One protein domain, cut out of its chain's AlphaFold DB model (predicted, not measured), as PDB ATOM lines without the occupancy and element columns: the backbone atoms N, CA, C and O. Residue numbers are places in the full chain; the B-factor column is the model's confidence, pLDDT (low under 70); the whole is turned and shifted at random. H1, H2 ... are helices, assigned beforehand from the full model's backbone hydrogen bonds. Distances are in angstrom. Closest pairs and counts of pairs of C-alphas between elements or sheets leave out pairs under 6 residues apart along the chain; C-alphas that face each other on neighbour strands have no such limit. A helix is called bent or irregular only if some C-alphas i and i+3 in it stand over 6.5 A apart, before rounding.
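Overview. This is residues 38 to 148 of the 152 residues of a protein of Pristionchus pacificus (UniProt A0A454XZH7). Four long helices run back and forth side by side in the order H1, H5, H4, H3, with short H2 across one end and short H6 packed on H3. The printed part has 111 residues with six named helices, H1 to H6, and no named strand: all helix. It is compact, radius of gyration of the C-alphas 13.9 A, spanning 37 by 30 by 19 A.

Along the chain. H1, residues 38 to 55, begins at C-alpha 38 (104.617, 117.169, 121.123) and measures 25.7 A. H2 is 58 to 65; H3, 69 to 90, 30.7 A; H4, 92 to 108, 24.4 A; H5, 113 to 134, 30.6 A, only just irregular, with C-alphas 125 and 128 6.7 A apart. H6, 140 to 146, ends at (103.884, 129.909, 111.697).

Arrangement. H1 touches H5 at a shallow tilt of 11 degrees, opposite ways; the closest C-alphas, Asn 43 and Asp 129, are 6.0 A apart. H3, H4 and H5 form an up-and-down bundle, each running against the one before. Every O i to N i+4 pair is within hydrogen-bond range in H1, H2, H3 and H6, 11 of 13 in H4 and 16 of 18 in H5.

Size, cuts and confidence. The printed part has no cut; pLDDT is under 70 at 15 residues, among them 133 to 141.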
ATOM      1  N   GLU A  38     103.196 117.389 120.861       72.50
ATOM      2  CA  GLU A  38     104.617 117.169 121.123       72.50
ATOM      3  C   GLU A  38     105.413 116.963 119.825       72.50
ATOM      4  O   GLU A  38     106.437 117.617 119.639       72.50
ATOM      5  N   GLU A  39     104.893 116.175 118.879       72.25
ATOM      6  CA  GLU A  39     105.474 116.005 117.536       72.25
ATOM      7  C   GLU A  39     105.499 117.323 116.753       72.25
ATOM      8  O   GLU A  39     106.516 117.661 116.151       72.25
ATOM      9  N   ARG A  40     104.439 118.134 116.855       66.31
ATOM     10  CA  ARG A  40     104.389 119.474 116.239       66.31
ATOM     11  C   ARG A  40     105.485 120.404 116.739       66.31
ATOM     12  O   ARG A  40     106.140 121.084 115.954       66.31
ATOM     13  N   VAL A  41     105.705 120.421 118.055       69.06
ATOM     14  CA  VAL A  41     106.769 121.223 118.676       69.06
ATOM     15  C   VAL A  41     108.150 120.715 118.254       69.06
ATOM     16  O   VAL A  41     109.044 121.519 118.000       69.06
ATOM     17  N   GLN A  42     108.330 119.398 118.140       75.56
ATOM     18  CA  GLN A  42     109.588 118.804 117.688       75.56
ATOM     19  C   GLN A  42     109.883 119.107 116.215       75.56
ATOM     20  O   GLN A  42     111.013 119.472 115.898       75.56
ATOM     21  N   ASN A  43     108.895 119.000 115.326       69.69
ATOM     22  CA  ASN A  43     109.071 119.293 113.902       69.69
ATOM     23  C   ASN A  43     109.377 120.780 113.674       69.69
ATOM     24  O   ASN A  43     110.358 121.101 113.005       69.69
ATOM     25  N   ALA A  44     108.667 121.690 114.353       67.56
ATOM     26  CA  ALA A  44     109.006 123.116 114.330       67.56
ATOM     27  C   ALA A  44     110.439 123.384 114.839       67.56
ATOM     28  O   ALA A  44     111.194 124.141 114.228       67.56
ATOM     29  N   ALA A  45     110.864 122.722 115.923       72.75
ATOM     30  CA  ALA A  45     112.221 122.867 116.453       72.75
ATOM     31  C   ALA A  45     113.307 122.385 115.470       72.75
ATOM     32  O   ALA A  45     114.353 123.029 115.367       72.75
ATOM     33  N   LYS A  46     113.064 121.301 114.719       74.56
ATOM     34  CA  LYS A  46     113.987 120.816 113.675       74.56
ATOM     35  C   LYS A  46     114.139 121.827 112.542       74.56
ATOM     36  O   LYS A  46     115.266 122.110 112.142       74.56
ATOM     37  N   VAL A  47     113.031 122.401 112.066       70.00
ATOM     38  CA  VAL A  47     113.047 123.436 111.020       70.00
ATOM     39  C   VAL A  47     113.871 124.643 111.484       70.00
ATOM     40  O   VAL A  47     114.772 125.091 110.771       70.00
ATOM     41  N   HIS A  48     113.658 125.111 112.719       68.56
ATOM     42  CA  HIS A  48     114.441 126.209 113.296       68.56
ATOM     43  C   HIS A  48     115.929 125.877 113.459       68.56
ATOM     44  O   HIS A  48     116.777 126.725 113.178       68.56
ATOM     45  N   GLN A  49     116.271 124.659 113.886       75.31
ATOM     46  CA  GLN A  49     117.663 124.225 114.004       75.31
ATOM     47  C   GLN A  49     118.366 124.220 112.639       75.31
ATOM     48  O   GLN A  49     119.447 124.793 112.510       75.31
ATOM     49  N   LYS A  50     117.736 123.630 111.613       75.00
ATOM     50  CA  LYS A  50     118.279 123.571 110.246       75.00
ATOM     51  C   LYS A  50     118.492 124.967 109.660       75.00
ATOM     52  O   LYS A  50     119.503 125.218 109.006       75.00
ATOM     53  N   LEU A  51     117.567 125.891 109.929       71.31
ATOM     54  CA  LEU A  51     117.711 127.298 109.553       71.31
ATOM     55  C   LEU A  51     118.887 127.969 110.285       71.31
ATOM     56  O   LEU A  51     119.657 128.710 109.672       71.31
ATOM     57  N   GLY A  52     119.067 127.674 111.576       72.00
ATOM     58  CA  GLY A  52     120.211 128.127 112.367       72.00
ATOM     59  C   GLY A  52     121.550 127.722 111.747       72.00
ATOM     60  O   GLY A  52     122.423 128.573 111.563       72.00
ATOM     61  N   ASP A  53     121.680 126.460 111.338       78.19
ATOM     62  CA  ASP A  53     122.904 125.925 110.731       78.19
ATOM     63  C   ASP A  53     123.237 126.581 109.383       78.19
ATOM     64  O   ASP A  53     124.405 126.877 109.117       78.19
ATOM     65  N   LEU A  54     122.233 126.858 108.542       73.19
ATOM     66  CA  LEU A  54     122.424 127.596 107.287       73.19
ATOM     67  C   LEU A  54     122.829 129.055 107.563       73.19
ATOM     68  O   LEU A  54     123.789 129.561 106.977       73.19
ATOM     69  N   SER A  55     122.148 129.711 108.510       72.44
ATOM     70  CA  SER A  55     122.371 131.123 108.847       72.44
ATOM     71  C   SER A  55     123.746 131.412 109.467       72.44
ATOM     72  O   SER A  55     124.291 132.507 109.317       72.44
ATOM     73  N   GLY A  56     124.341 130.416 110.132       77.94
ATOM     74  CA  GLY A  56     125.666 130.515 110.743       77.94
ATOM     75  C   GLY A  56     126.824 130.506 109.743       77.94
ATOM     76  O   GLY A  56     127.968 130.761 110.125       77.94
ATOM     77  N   LYS A  57     126.569 130.218 108.461       81.94
ATOM     78  CA  LYS A  57     127.626 130.075 107.456       81.94
ATOM     79  C   LYS A  57     128.048 131.429 106.886       81.94
ATOM     80  O   LYS A  57     127.228 132.286 106.562       81.94
ATOM     81  N   ALA A  58     129.358 131.616 106.712       81.56
ATOM     82  CA  ALA A  58     129.947 132.902 106.320       81.56
ATOM     83  C   ALA A  58     129.405 133.458 104.989       81.56
ATOM     84  O   ALA A  58     129.250 134.665 104.833       81.56
ATOM     85  N   TYR A  59     129.085 132.589 104.030       77.12
ATOM     86  CA  TYR A  59     128.517 133.004 102.746       77.12
ATOM     87  C   TYR A  59     127.046 133.445 102.873       77.12
ATOM     88  O   TYR A  59     126.598 134.292 102.107       77.12
ATOM     89  N   PHE A  60     126.296 132.924 103.854       80.12
ATOM     90  CA  PHE A  60     124.931 133.365 104.136       80.12
ATOM     91  C   PHE A  60     124.960 134.750 104.785       80.12
ATOM     92  O   PHE A  60     124.236 135.653 104.380       80.12
ATOM     93  N   GLN A  61     125.893 134.972 105.711       83.38
ATOM     94  CA  GLN A  61     126.151 136.307 106.256       83.38
ATOM     95  C   GLN A  61     126.561 137.300 105.157       83.38
ATOM     96  O   GLN A  61     126.127 138.450 105.173       83.38
ATOM     97  N   ALA A  62     127.343 136.857 104.168       83.56
ATOM     98  CA  ALA A  62     127.674 137.668 102.999       83.56
ATOM     99  C   ALA A  62     126.448 137.959 102.109       83.56
ATOM    100  O   ALA A  62     126.340 139.064 101.577       83.56
ATOM    101  N   LEU A  63     125.509 137.014 101.975       81.56
ATOM    102  CA  LEU A  63     124.236 137.224 101.276       81.56
ATOM    103  C   LEU A  63     123.405 138.315 101.966       81.56
ATOM    104  O   LEU A  63     122.990 139.263 101.297       81.56
ATOM    105  N   VAL A  64     123.244 138.227 103.290       83.88
ATOM    106  CA  VAL A  64     122.535 139.229 104.108       83.88
ATOM    107  C   VAL A  64     123.214 140.594 104.011       83.88
ATOM    108  O   VAL A  64     122.571 141.605 103.748       83.88
ATOM    109  N   ALA A  65     124.544 140.642 104.121       85.62
ATOM    110  CA  ALA A  65     125.298 141.885 103.960       85.62
ATOM    111  C   ALA A  65     125.144 142.506 102.555       85.62
ATOM    112  O   ALA A  65     125.306 143.716 102.398       85.62
ATOM    113  N   SER A  66     124.824 141.695 101.539       82.31
ATOM    114  CA  SER A  66     124.551 142.157 100.172       82.31
ATOM    115  C   SER A  66     123.100 142.601  99.932       82.31
ATOM    116  O   SER A  66     122.805 143.097  98.844       82.31
ATOM    117  N   GLY A  67     122.202 142.430 100.915       82.75
ATOM    118  CA  GLY A  67     120.781 142.791 100.835       82.75
ATOM    119  C   GLY A  67     119.937 141.889  99.928       82.75
ATOM    120  O   GLY A  67     118.852 142.280  99.503       82.75
ATOM    121  N   LYS A  68     120.447 140.703  99.572       80.75
ATOM    122  CA  LYS A  68     119.764 139.732  98.695       80.75
ATOM    123  C   LYS A  68     118.920 138.709  99.460       80.75
ATOM    124  O   LYS A  68     118.168 137.956  98.852       80.75
ATOM    125  N   ASP A  69     119.040 138.689 100.778       81.31
ATOM    126  CA  ASP A  69     118.288 137.838 101.697       81.31
ATOM    127  C   ASP A  69     116.783 138.132 101.674       81.31
ATOM    128  O   ASP A  69     115.984 137.203 101.736       81.31
ATOM    129  N   ALA A  70     116.384 139.394 101.486       80.44
ATOM    130  CA  ALA A  70     114.973 139.759 101.355       80.44
ATOM    131  C   ALA A  70     114.308 139.117 100.124       80.44
ATOM    132  O   ALA A  70     113.185 138.630 100.215       80.44
ATOM    133  N   ALA A  71     115.015 139.070  98.990       79.81
ATOM    134  CA  ALA A  71     114.520 138.412  97.781       79.81
ATOM    135  C   ALA A  71     114.415 136.893  97.975       79.81
ATOM    136  O   ALA A  71     113.430 136.292  97.566       79.81
ATOM    137  N   LEU A  72     115.395 136.280  98.649       80.94
ATOM    138  CA  LEU A  72     115.340 134.856  98.986       80.94
ATOM    139  C   LEU A  72     114.156 134.542  99.914       80.94
ATOM    140  O   LEU A  72     113.449 133.566  99.691       80.94
ATOM    141  N   LYS A  73     113.909 135.378 100.928       82.94
ATOM    142  CA  LYS A  73     112.776 135.214 101.846       82.94
ATOM    143  C   LYS A  73     111.428 135.306 101.120       82.94
ATOM    144  O   LYS A  73     110.557 134.478 101.361       82.94
ATOM    145  N   ASP A  74     111.269 136.278 100.224       85.38
ATOM    146  CA  ASP A  74     110.052 136.442  99.418       85.38
ATOM    147  C   ASP A  74     109.781 135.215  98.529       85.38
ATOM    148  O   ASP A  74     108.661 134.706  98.487       85.38
ATOM    149  N   GLU A  75     110.818 134.673  97.885       84.69
ATOM    150  CA  GLU A  75     110.698 133.450  97.080       84.69
ATOM    151  C   GLU A  75     110.358 132.215  97.934       84.69
ATOM    152  O   GLU A  75     109.494 131.424  97.552       84.69
ATOM    153  N   LEU A  76     110.944 132.078  99.129       81.94
ATOM    154  CA  LEU A  76     110.592 131.007 100.071       81.94
ATOM    155  C   LEU A  76     109.141 131.115 100.567       81.94
ATOM    156  O   LEU A  76     108.463 130.095 100.699       81.94
ATOM    157  N   CYS A  77     108.642 132.331 100.804       85.81
ATOM    158  CA  CYS A  77     107.244 132.554 101.173       85.81
ATOM    159  C   CYS A  77     106.288 132.118 100.050       85.81
ATOM    160  O   CYS A  77     105.370 131.328 100.286       85.81
ATOM    161  N   LYS A  78     106.536 132.561  98.808       87.94
ATOM    162  CA  LYS A  78     105.738 132.164  97.633       87.94
ATOM    163  C   LYS A  78     105.727 130.654  97.433       87.94
ATOM    164  O   LYS A  78     104.668 130.083  97.181       87.94
ATOM    165  N   MET A  79     106.890 130.019  97.557       83.88
ATOM    166  CA  MET A  79     107.024 128.572  97.430       83.88
ATOM    167  C   MET A  79     106.222 127.840  98.500       83.88
ATOM    168  O   MET A  79     105.513 126.895  98.178       83.88
ATOM    169  N   CYS A  80     106.289 128.292  99.751       83.12
ATOM    170  CA  CYS A  80     105.513 127.698 100.830       83.12
ATOM    171  C   CYS A  80     104.005 127.760 100.529       83.12
ATOM    172  O   CYS A  80     103.335 126.732 100.539       83.12
ATOM    173  N   ILE A  81     103.482 128.931 100.147       84.56
ATOM    174  CA  ILE A  81     102.059 129.095  99.797       84.56
ATOM    175  C   ILE A  81     101.675 128.196  98.614       84.56
ATOM    176  O   ILE A  81     100.616 127.558  98.614       84.56
ATOM    177  N   LYS A  82     102.538 128.133  97.596       84.44
ATOM    178  CA  LYS A  82     102.315 127.319  96.403       84.44
ATOM    179  C   LYS A  82     102.309 125.826  96.715       84.44
ATOM    180  O   LYS A  82     101.372 125.151  96.301       84.44
ATOM    181  N   LEU A  83     103.286 125.330  97.472       81.50
ATOM    182  CA  LEU A  83     103.354 123.933  97.899       81.50
ATOM    183  C   LEU A  83     102.057 123.522  98.595       81.50
ATOM    184  O   LEU A  83     101.509 122.462  98.318       81.50
ATOM    185  N   ILE A  84     101.517 124.396  99.440       78.75
ATOM    186  CA  ILE A  84     100.282 124.115 100.173       78.75
ATOM    187  C   ILE A  84      99.084 124.074  99.236       78.75
ATOM    188  O   ILE A  84      98.304 123.126  99.266       78.75
ATOM    189  N   THR A  85      98.987 125.062  98.348       81.38
ATOM    190  CA  THR A  85      97.947 125.101  97.313       81.38
ATOM    191  C   THR A  85      97.989 123.841  96.440       81.38
ATOM    192  O   THR A  85      96.946 123.276  96.099       81.38
ATOM    193  N   ASP A  86      99.186 123.371  96.089       83.06
ATOM    194  CA  ASP A  86      99.381 122.176  95.275       83.06
ATOM    195  C   ASP A  86      99.034 120.896  96.048       83.06
ATOM    196  O   ASP A  86      98.392 120.011  95.481       83.06
ATOM    197  N   ILE A  87      99.369 120.807  97.342       78.75
ATOM    198  CA  ILE A  87      98.968 119.691  98.214       78.75
ATOM    199  C   ILE A  87      97.439 119.608  98.299       78.75
ATOM    200  O   ILE A  87      96.875 118.529  98.121       78.75
ATOM    201  N   GLU A  88      96.757 120.737  98.506       76.19
ATOM    202  CA  GLU A  88      95.290 120.800  98.552       76.19
ATOM    203  C   GLU A  88      94.644 120.427  97.207       76.19
ATOM    204  O   GLU A  88      93.577 119.805  97.165       76.19
ATOM    205  N   THR A  89      95.279 120.799  96.093       82.38
ATOM    206  CA  THR A  89      94.710 120.635  94.748       82.38
ATOM    207  C   THR A  89      94.976 119.251  94.153       82.38
ATOM    208  O   THR A  89      94.086 118.659  93.528       82.38
ATOM    209  N   PHE A  90      96.199 118.748  94.309       81.19
ATOM    210  CA  PHE A  90      96.716 117.572  93.606       81.19
ATOM    211  C   PHE A  90      97.078 116.414  94.542       81.19
ATOM    212  O   PHE A  90      97.190 115.279  94.080       81.19
ATOM    213  N   GLY A  91      97.190 116.672  95.846       78.25
ATOM    214  CA  GLY A  91      97.699 115.722  96.826       78.25
ATOM    215  C   GLY A  91      99.218 115.804  96.982       78.25
ATOM    216  O   GLY A  91      99.942 116.181  96.063       78.25
ATOM    217  N   GLU A  92      99.680 115.415  98.169       78.69
ATOM    218  CA  GLU A  92     101.074 115.483  98.628       78.69
ATOM    219  C   GLU A  92     102.101 114.974  97.609       78.69
ATOM    220  O   GLU A  92     102.937 115.749  97.164       78.69
ATOM    221  N   ASP A  93     102.001 113.712  97.183       80.56
ATOM    222  CA  ASP A  93     103.010 113.080  96.323       80.56
ATOM    223  C   ASP A  93     103.196 113.851  95.003       80.56
ATOM    224  O   ASP A  93     104.310 114.054  94.537       80.56
ATOM    225  N   THR A  94     102.095 114.339  94.418       83.69
ATOM    226  CA  THR A  94     102.141 115.124  93.176       83.69
ATOM    227  C   THR A  94     102.698 116.526  93.410       83.69
ATOM    228  O   THR A  94     103.436 117.033  92.572       83.69
ATOM    229  N   ALA A  95     102.364 117.161  94.533       82.31
ATOM    230  CA  ALA A  95     102.901 118.472  94.882       82.31
ATOM    231  C   ALA A  95     104.423 118.425  95.106       82.31
ATOM    232  O   ALA A  95     105.137 119.317  94.655       82.31
ATOM    233  N   LEU A  96     104.921 117.359  95.738       81.38
ATOM    234  CA  LEU A  96     106.349 117.140  95.973       81.38
ATOM    235  C   LEU A  96     107.139 116.952  94.673       81.38
ATOM    236  O   LEU A  96     108.186 117.578  94.511       81.38
ATOM    237  N   ASP A  97     106.606 116.184  93.720       84.69
ATOM    238  CA  ASP A  97     107.224 116.006  92.396       84.69
ATOM    239  C   ASP A  97     107.372 117.339  91.633       84.69
ATOM    240  O   ASP A  97     108.318 117.526  90.865       84.69
ATOM    241  N   TYR A  98     106.443 118.284  91.828       82.56
ATOM    242  CA  TYR A  98     106.521 119.614  91.214       82.56
ATOM    243  C   TYR A  98     107.436 120.583  91.967       82.56
ATOM    244  O   TYR A  98     107.929 121.536  91.365       82.56
ATOM    245  N   LEU A  99     107.676 120.346  93.255       83.44
ATOM    246  CA  LEU A  99     108.445 121.244  94.105       83.44
ATOM    247  C   LEU A  99     109.947 121.184  93.811       83.44
ATOM    248  O   LEU A  99     110.591 122.227  93.716       83.44
ATOM    249  N   GLU A 100     110.506 119.985  93.649       83.69
ATOM    250  CA  GLU A 100     111.945 119.770  93.444       83.69
ATOM    251  C   GLU A 100     112.556 120.648  92.324       83.69
ATOM    252  O   GLU A 100     113.503 121.388  92.609       83.69
ATOM    253  N   PRO A 101     112.009 120.697  91.089       86.62
ATOM    254  CA  PRO A 101     112.564 121.559  90.042       86.62
ATOM    255  C   PRO A 101     112.416 123.059  90.345       86.62
ATOM    256  O   PRO A 101     113.229 123.863  89.886       86.62
ATOM    257  N   GLU A 102     111.402 123.470  91.111       86.00
ATOM    258  CA  GLU A 102     111.238 124.872  91.516       86.00
ATOM    259  C   GLU A 102     112.283 125.286  92.560       86.00
ATOM    260  O   GLU A 102     112.823 126.394  92.492       86.00
ATOM    261  N   VAL A 103     112.623 124.377  93.482       86.31
ATOM    262  CA  VAL A 103     113.711 124.557  94.454       86.31
ATOM    263  C   VAL A 103     115.051 124.698  93.747       86.31
ATOM    264  O   VAL A 103     115.815 125.609  94.065       86.31
ATOM    265  N   GLU A 104     115.326 123.841  92.765       87.75
ATOM    266  CA  GLU A 104     116.551 123.932  91.969       87.75
ATOM    267  C   GLU A 104     116.668 125.293  91.275       87.75
ATOM    268  O   GLU A 104     117.690 125.963  91.421       87.75
ATOM    269  N   ILE A 105     115.608 125.757  90.601       87.62
ATOM    270  CA  ILE A 105     115.599 127.053  89.903       87.62
ATOM    271  C   ILE A 105     115.826 128.220  90.875       87.62
ATOM    272  O   ILE A 105     116.604 129.131  90.573       87.62
ATOM    273  N   MET A 106     115.162 128.209  92.035       86.19
ATOM    274  CA  MET A 106     115.315 129.255  93.049       86.19
ATOM    275  C   MET A 106     116.750 129.298  93.581       86.19
ATOM    276  O   MET A 106     117.382 130.360  93.601       86.19
ATOM    277  N   CYS A 107     117.274 128.144  93.994       87.50
ATOM    278  CA  CYS A 107     118.600 128.048  94.585       87.50
ATOM    279  C   CYS A 107     119.706 128.329  93.558       87.50
ATOM    280  O   CYS A 107     120.719 128.927  93.918       87.50
ATOM    281  N   ASP A 108     119.506 128.015  92.274       89.50
ATOM    282  CA  ASP A 108     120.463 128.328  91.205       89.50
ATOM    283  C   ASP A 108     120.652 129.830  90.959       89.50
ATOM    284  O   ASP A 108     121.713 130.254  90.479       89.50
ATOM    285  N   GLY A 109     119.660 130.645  91.328       85.12
ATOM    286  CA  GLY A 109     119.732 132.105  91.281       85.12
ATOM    287  C   GLY A 109     120.686 132.719  92.313       85.12
ATOM    288  O   GLY A 109     121.022 133.906  92.213       85.12
ATOM    289  N   LEU A 110     121.148 131.942  93.299       84.44
ATOM    290  CA  LEU A 110     122.008 132.435  94.372       84.44
ATOM    291  C   LEU A 110     123.477 132.587  93.939       84.44
ATOM    292  O   LEU A 110     123.987 131.842  93.098       84.44
ATOM    293  N   PRO A 111     124.202 133.566  94.512       83.19
ATOM    294  CA  PRO A 111     125.637 133.683  94.296       83.19
ATOM    295  C   PRO A 111     126.383 132.534  94.988       83.19
ATOM    296  O   PRO A 111     126.018 132.151  96.089       83.19
ATOM    297  N   TRP A 112     127.487 132.081  94.387       87.44
ATOM    298  CA  TRP A 112     128.401 131.056  94.918       87.44
ATOM    299  C   TRP A 112     127.821 129.631  94.994       87.44
ATOM    300  O   TRP A 112     126.797 129.379  95.617       87.44
ATOM    301  N   ASP A 113     128.530 128.662  94.411       89.00
ATOM    302  CA  ASP A 113     128.037 127.280  94.261       89.00
ATOM    303  C   ASP A 113     127.753 126.571  95.594       89.00
ATOM    304  O   ASP A 113     126.840 125.756  95.696       89.00
ATOM    305  N   ASN A 114     128.502 126.907  96.643       86.25
ATOM    306  CA  ASN A 114     128.283 126.377  97.987       86.25
ATOM    307  C   ASN A 114     126.971 126.868  98.614       86.25
ATOM    308  O   ASN A 114     126.340 126.113  99.343       86.25
ATOM    309  N   LEU A 115     126.554 128.104  98.328       85.94
ATOM    310  CA  LEU A 115     125.268 128.622  98.790       85.94
ATOM    311  C   LEU A 115     124.114 128.005  97.996       85.94
ATOM    312  O   LEU A 115     123.095 127.680  98.592       85.94
ATOM    313  N   LYS A 116     124.281 127.791  96.686       89.38
ATOM    314  CA  LYS A 116     123.285 127.084  95.865       89.38
ATOM    315  C   LYS A 116     123.031 125.678  96.397       89.38
ATOM    316  O   LYS A 116     121.895 125.327  96.689       89.38
ATOM    317  N   LYS A 117     124.109 124.912  96.603       88.12
ATOM    318  CA  LYS A 117     124.025 123.554  97.145       88.12
ATOM    319  C   LYS A 117     123.367 123.532  98.521       88.12
ATOM    320  O   LYS A 117     122.442 122.758  98.735       88.12
ATOM    321  N   ASP A 118     123.837 124.372  99.440       86.38
ATOM    322  CA  ASP A 118     123.309 124.373 100.801       86.38
ATOM    323  C   ASP A 118     121.865 124.914 100.852       86.38
ATOM    324  O   ASP A 118     121.115 124.511 101.733       86.38
ATOM    325  N   CYS A 119     121.451 125.760  99.900       86.44
ATOM    326  CA  CYS A 119     120.052 126.144  99.697       86.44
ATOM    327  C   CYS A 119     119.207 124.939  99.286       86.44
ATOM    328  O   CYS A 119     118.239 124.635  99.976       86.44
ATOM    329  N   THR A 120     119.590 124.220  98.226       87.81
ATOM    330  CA  THR A 120     118.831 123.054  97.748       87.81
ATOM    331  C   THR A 120     118.745 121.984  98.830       87.81
ATOM    332  O   THR A 120     117.653 121.523  99.147       87.81
ATOM    333  N   ASP A 121     119.875 121.647  99.460       87.44
ATOM    334  CA  ASP A 121     119.922 120.662 100.541       87.44
ATOM    335  C   ASP A 121     119.045 121.102 101.728       87.44
ATOM    336  O   ASP A 121     118.320 120.288 102.296       87.44
ATOM    337  N   TRP A 122     119.082 122.388 102.100       84.94
ATOM    338  CA  TRP A 122     118.268 122.907 103.197       84.94
ATOM    339  C   TRP A 122     116.778 122.867 102.867       84.94
ATOM    340  O   TRP A 122     116.030 122.282 103.650       84.94
ATOM    341  N   VAL A 123     116.361 123.429 101.724       82.62
ATOM    342  CA  VAL A 123     114.951 123.461 101.318       82.62
ATOM    343  C   VAL A 123     114.418 122.036 101.253       82.62
ATOM    344  O   VAL A 123     113.500 121.720 101.998       82.62
ATOM    345  N   MET A 124     115.059 121.140 100.497       83.69
ATOM    346  CA  MET A 124     114.618 119.744 100.384       83.69
ATOM    347  C   MET A 124     114.587 119.028 101.738       83.69
ATOM    348  O   MET A 124     113.697 118.221 101.987       83.69
ATOM    349  N   SER A 125     115.497 119.357 102.662       80.00
ATOM    350  CA  SER A 125     115.475 118.763 104.002       80.00
ATOM    351  C   SER A 125     114.323 119.242 104.881       80.00
ATOM    352  O   SER A 125     114.021 118.558 105.857       80.00
ATOM    353  N   ILE A 126     113.730 120.411 104.614       75.44
ATOM    354  CA  ILE A 126     112.580 120.916 105.374       75.44
ATOM    355  C   ILE A 126     111.251 120.577 104.705       75.44
ATOM    356  O   ILE A 126     110.236 120.724 105.365       75.44
ATOM    357  N   VAL A 127     111.239 120.120 103.447       76.31
ATOM    358  CA  VAL A 127     110.013 119.764 102.710       76.31
ATOM    359  C   VAL A 127     109.225 118.656 103.409       76.31
ATOM    360  O   VAL A 127     108.022 118.800 103.600       76.31
ATOM    361  N   ASP A 128     109.892 117.593 103.858       71.62
ATOM    362  CA  ASP A 128     109.229 116.518 104.611       71.62
ATOM    363  C   ASP A 128     108.676 117.039 105.950       71.62
ATOM    364  O   ASP A 128     107.536 116.760 106.321       71.62
ATOM    365  N   ASP A 129     109.466 117.861 106.655       72.56
ATOM    366  CA  ASP A 129     109.047 118.495 107.910       72.56
ATOM    367  C   ASP A 129     107.864 119.471 107.670       72.56
ATOM    368  O   ASP A 129     106.989 119.611 108.524       72.56
ATOM    369  N   LEU A 130     107.817 120.124 106.501       69.25
ATOM    370  CA  LEU A 130     106.747 121.001 106.018       69.25
ATOM    371  C   LEU A 130     105.466 120.214 105.811       69.25
ATOM    372  O   LEU A 130     104.445 120.581 106.368       69.25
ATOM    373  N   VAL A 131     105.515 119.128 105.049       70.94
ATOM    374  CA  VAL A 131     104.349 118.284 104.780       70.94
ATOM    375  C   VAL A 131     103.733 117.759 106.080       70.94
ATOM    376  O   VAL A 131     102.513 117.826 106.250       70.94
ATOM    377  N   ASP A 132     104.564 117.319 107.029       70.81
ATOM    378  CA  ASP A 132     104.111 116.915 108.363       70.81
ATOM    379  C   ASP A 132     103.412 118.069 109.102       70.81
ATOM    380  O   ASP A 132     102.326 117.893 109.649       70.81
ATOM    381  N   ILE A 133     104.002 119.271 109.084       66.31
ATOM    382  CA  ILE A 133     103.402 120.477 109.673       66.31
ATOM    383  C   ILE A 133     102.070 120.805 108.982       66.31
ATOM    384  O   ILE A 133     101.097 121.118 109.656       66.31
ATOM    385  N   LEU A 134     101.986 120.708 107.656       66.06
ATOM    386  CA  LEU A 134     100.802 121.074 106.876       66.06
ATOM    387  C   LEU A 134      99.598 120.183 107.142       66.06
ATOM    388  O   LEU A 134      98.475 120.681 107.143       66.06
ATOM    389  N   ASN A 135      99.812 118.911 107.474       65.25
ATOM    390  CA  ASN A 135      98.734 118.040 107.942       65.25
ATOM    391  C   ASN A 135      98.061 118.555 109.233       65.25
ATOM    392  O   ASN A 135      96.936 118.157 109.543       65.25
ATOM    393  N   ASP A 136      98.706 119.465 109.971       64.88
ATOM    394  CA  ASP A 136      98.184 120.045 111.208       64.88
ATOM    395  C   ASP A 136      97.556 121.442 111.065       64.88
ATOM    396  O   ASP A 136      96.921 121.909 112.019       64.88
ATOM    397  N   TYR A 137      97.706 122.109 109.914       60.22
ATOM    398  CA  TYR A 137      97.149 123.442 109.655       60.22
ATOM    399  C   TYR A 137      96.047 123.383 108.589       60.22
ATOM    400  O   TYR A 137      96.094 122.611 107.643       60.22
ATOM    401  N   THR A 138      95.008 124.203 108.762       56.53
ATOM    402  CA  THR A 138      93.821 124.240 107.875       56.53
ATOM    403  C   THR A 138      93.917 125.307 106.781       56.53
ATOM    404  O   THR A 138      92.970 125.495 106.025       56.53
ATOM    405  N   ASP A 139      95.032 126.034 106.748       66.75
ATOM    406  CA  ASP A 139      95.262 127.240 105.960       66.75
ATOM    407  C   ASP A 139      96.765 127.355 105.691       66.75
ATOM    408  O   ASP A 139      97.577 127.318 106.624       66.75
ATOM    409  N   GLY A 140      97.119 127.490 104.411       65.56
ATOM    410  CA  GLY A 140      98.507 127.524 103.991       65.56
ATOM    411  C   GLY A 140      99.272 128.801 104.310       65.56
ATOM    412  O   GLY A 140     100.454 128.744 104.636       65.56
ATOM    413  N   GLU A 141      98.617 129.954 104.290       68.94
ATOM    414  CA  GLU A 141      99.255 131.232 104.603       68.94
ATOM    415  C   GLU A 141      99.627 131.284 106.091       68.94
ATOM    416  O   GLU A 141     100.769 131.585 106.449       68.94
ATOM    417  N   ASN A 142      98.715 130.842 106.962       72.94
ATOM    418  CA  ASN A 142      98.984 130.719 108.394       72.94
ATOM    419  C   ASN A 142     100.060 129.672 108.710       72.94
ATOM    420  O   ASN A 142     100.843 129.877 109.640       72.94
ATOM    421  N   ALA A 143     100.144 128.576 107.948       74.38
ATOM    422  CA  ALA A 143     101.226 127.607 108.106       74.38
ATOM    423  C   ALA A 143     102.592 128.220 107.741       74.38
ATOM    424  O   ALA A 143     103.556 128.086 108.500       74.38
ATOM    425  N   CYS A 144     102.671 128.970 106.638       79.69
ATOM    426  CA  CYS A 144     103.905 129.634 106.211       79.69
ATOM    427  C   CYS A 144     104.359 130.748 107.166       79.69
ATOM    428  O   CYS A 144     105.563 130.911 107.398       79.69
ATOM    429  N   VAL A 145     103.417 131.488 107.758       81.94
ATOM    430  CA  VAL A 145     103.696 132.469 108.822       81.94
ATOM    431  C   VAL A 145     104.157 131.774 110.104       81.94
ATOM    432  O   VAL A 145     105.148 132.189 110.705       81.94
ATOM    433  N   ALA A 146     103.498 130.682 110.512       72.88
ATOM    434  CA  ALA A 146     103.884 129.909 111.697       72.88
ATOM    435  C   ALA A 146     105.314 129.359 111.594       72.88
ATOM    436  O   ALA A 146     106.018 129.245 112.596       72.88
ATOM    437  N   MET A 147     105.760 129.068 110.373       70.56
ATOM    438  CA  MET A 147     107.120 128.638 110.084       70.56
ATOM    439  C   MET A 147     108.116 129.782 109.858       70.56
ATOM    440  O   MET A 147     109.286 129.521 109.581       70.56
ATOM    441  N   THR A 148     107.693 131.043 109.975       76.25
ATOM    442  CA  THR A 148     108.518 132.245 109.756       76.25
ATOM    443  C   THR A 148     109.072 132.401 108.333       76.25
ATOM    444  O   THR A 148     110.000 133.181 108.112       76.25
TER     445      THR A 148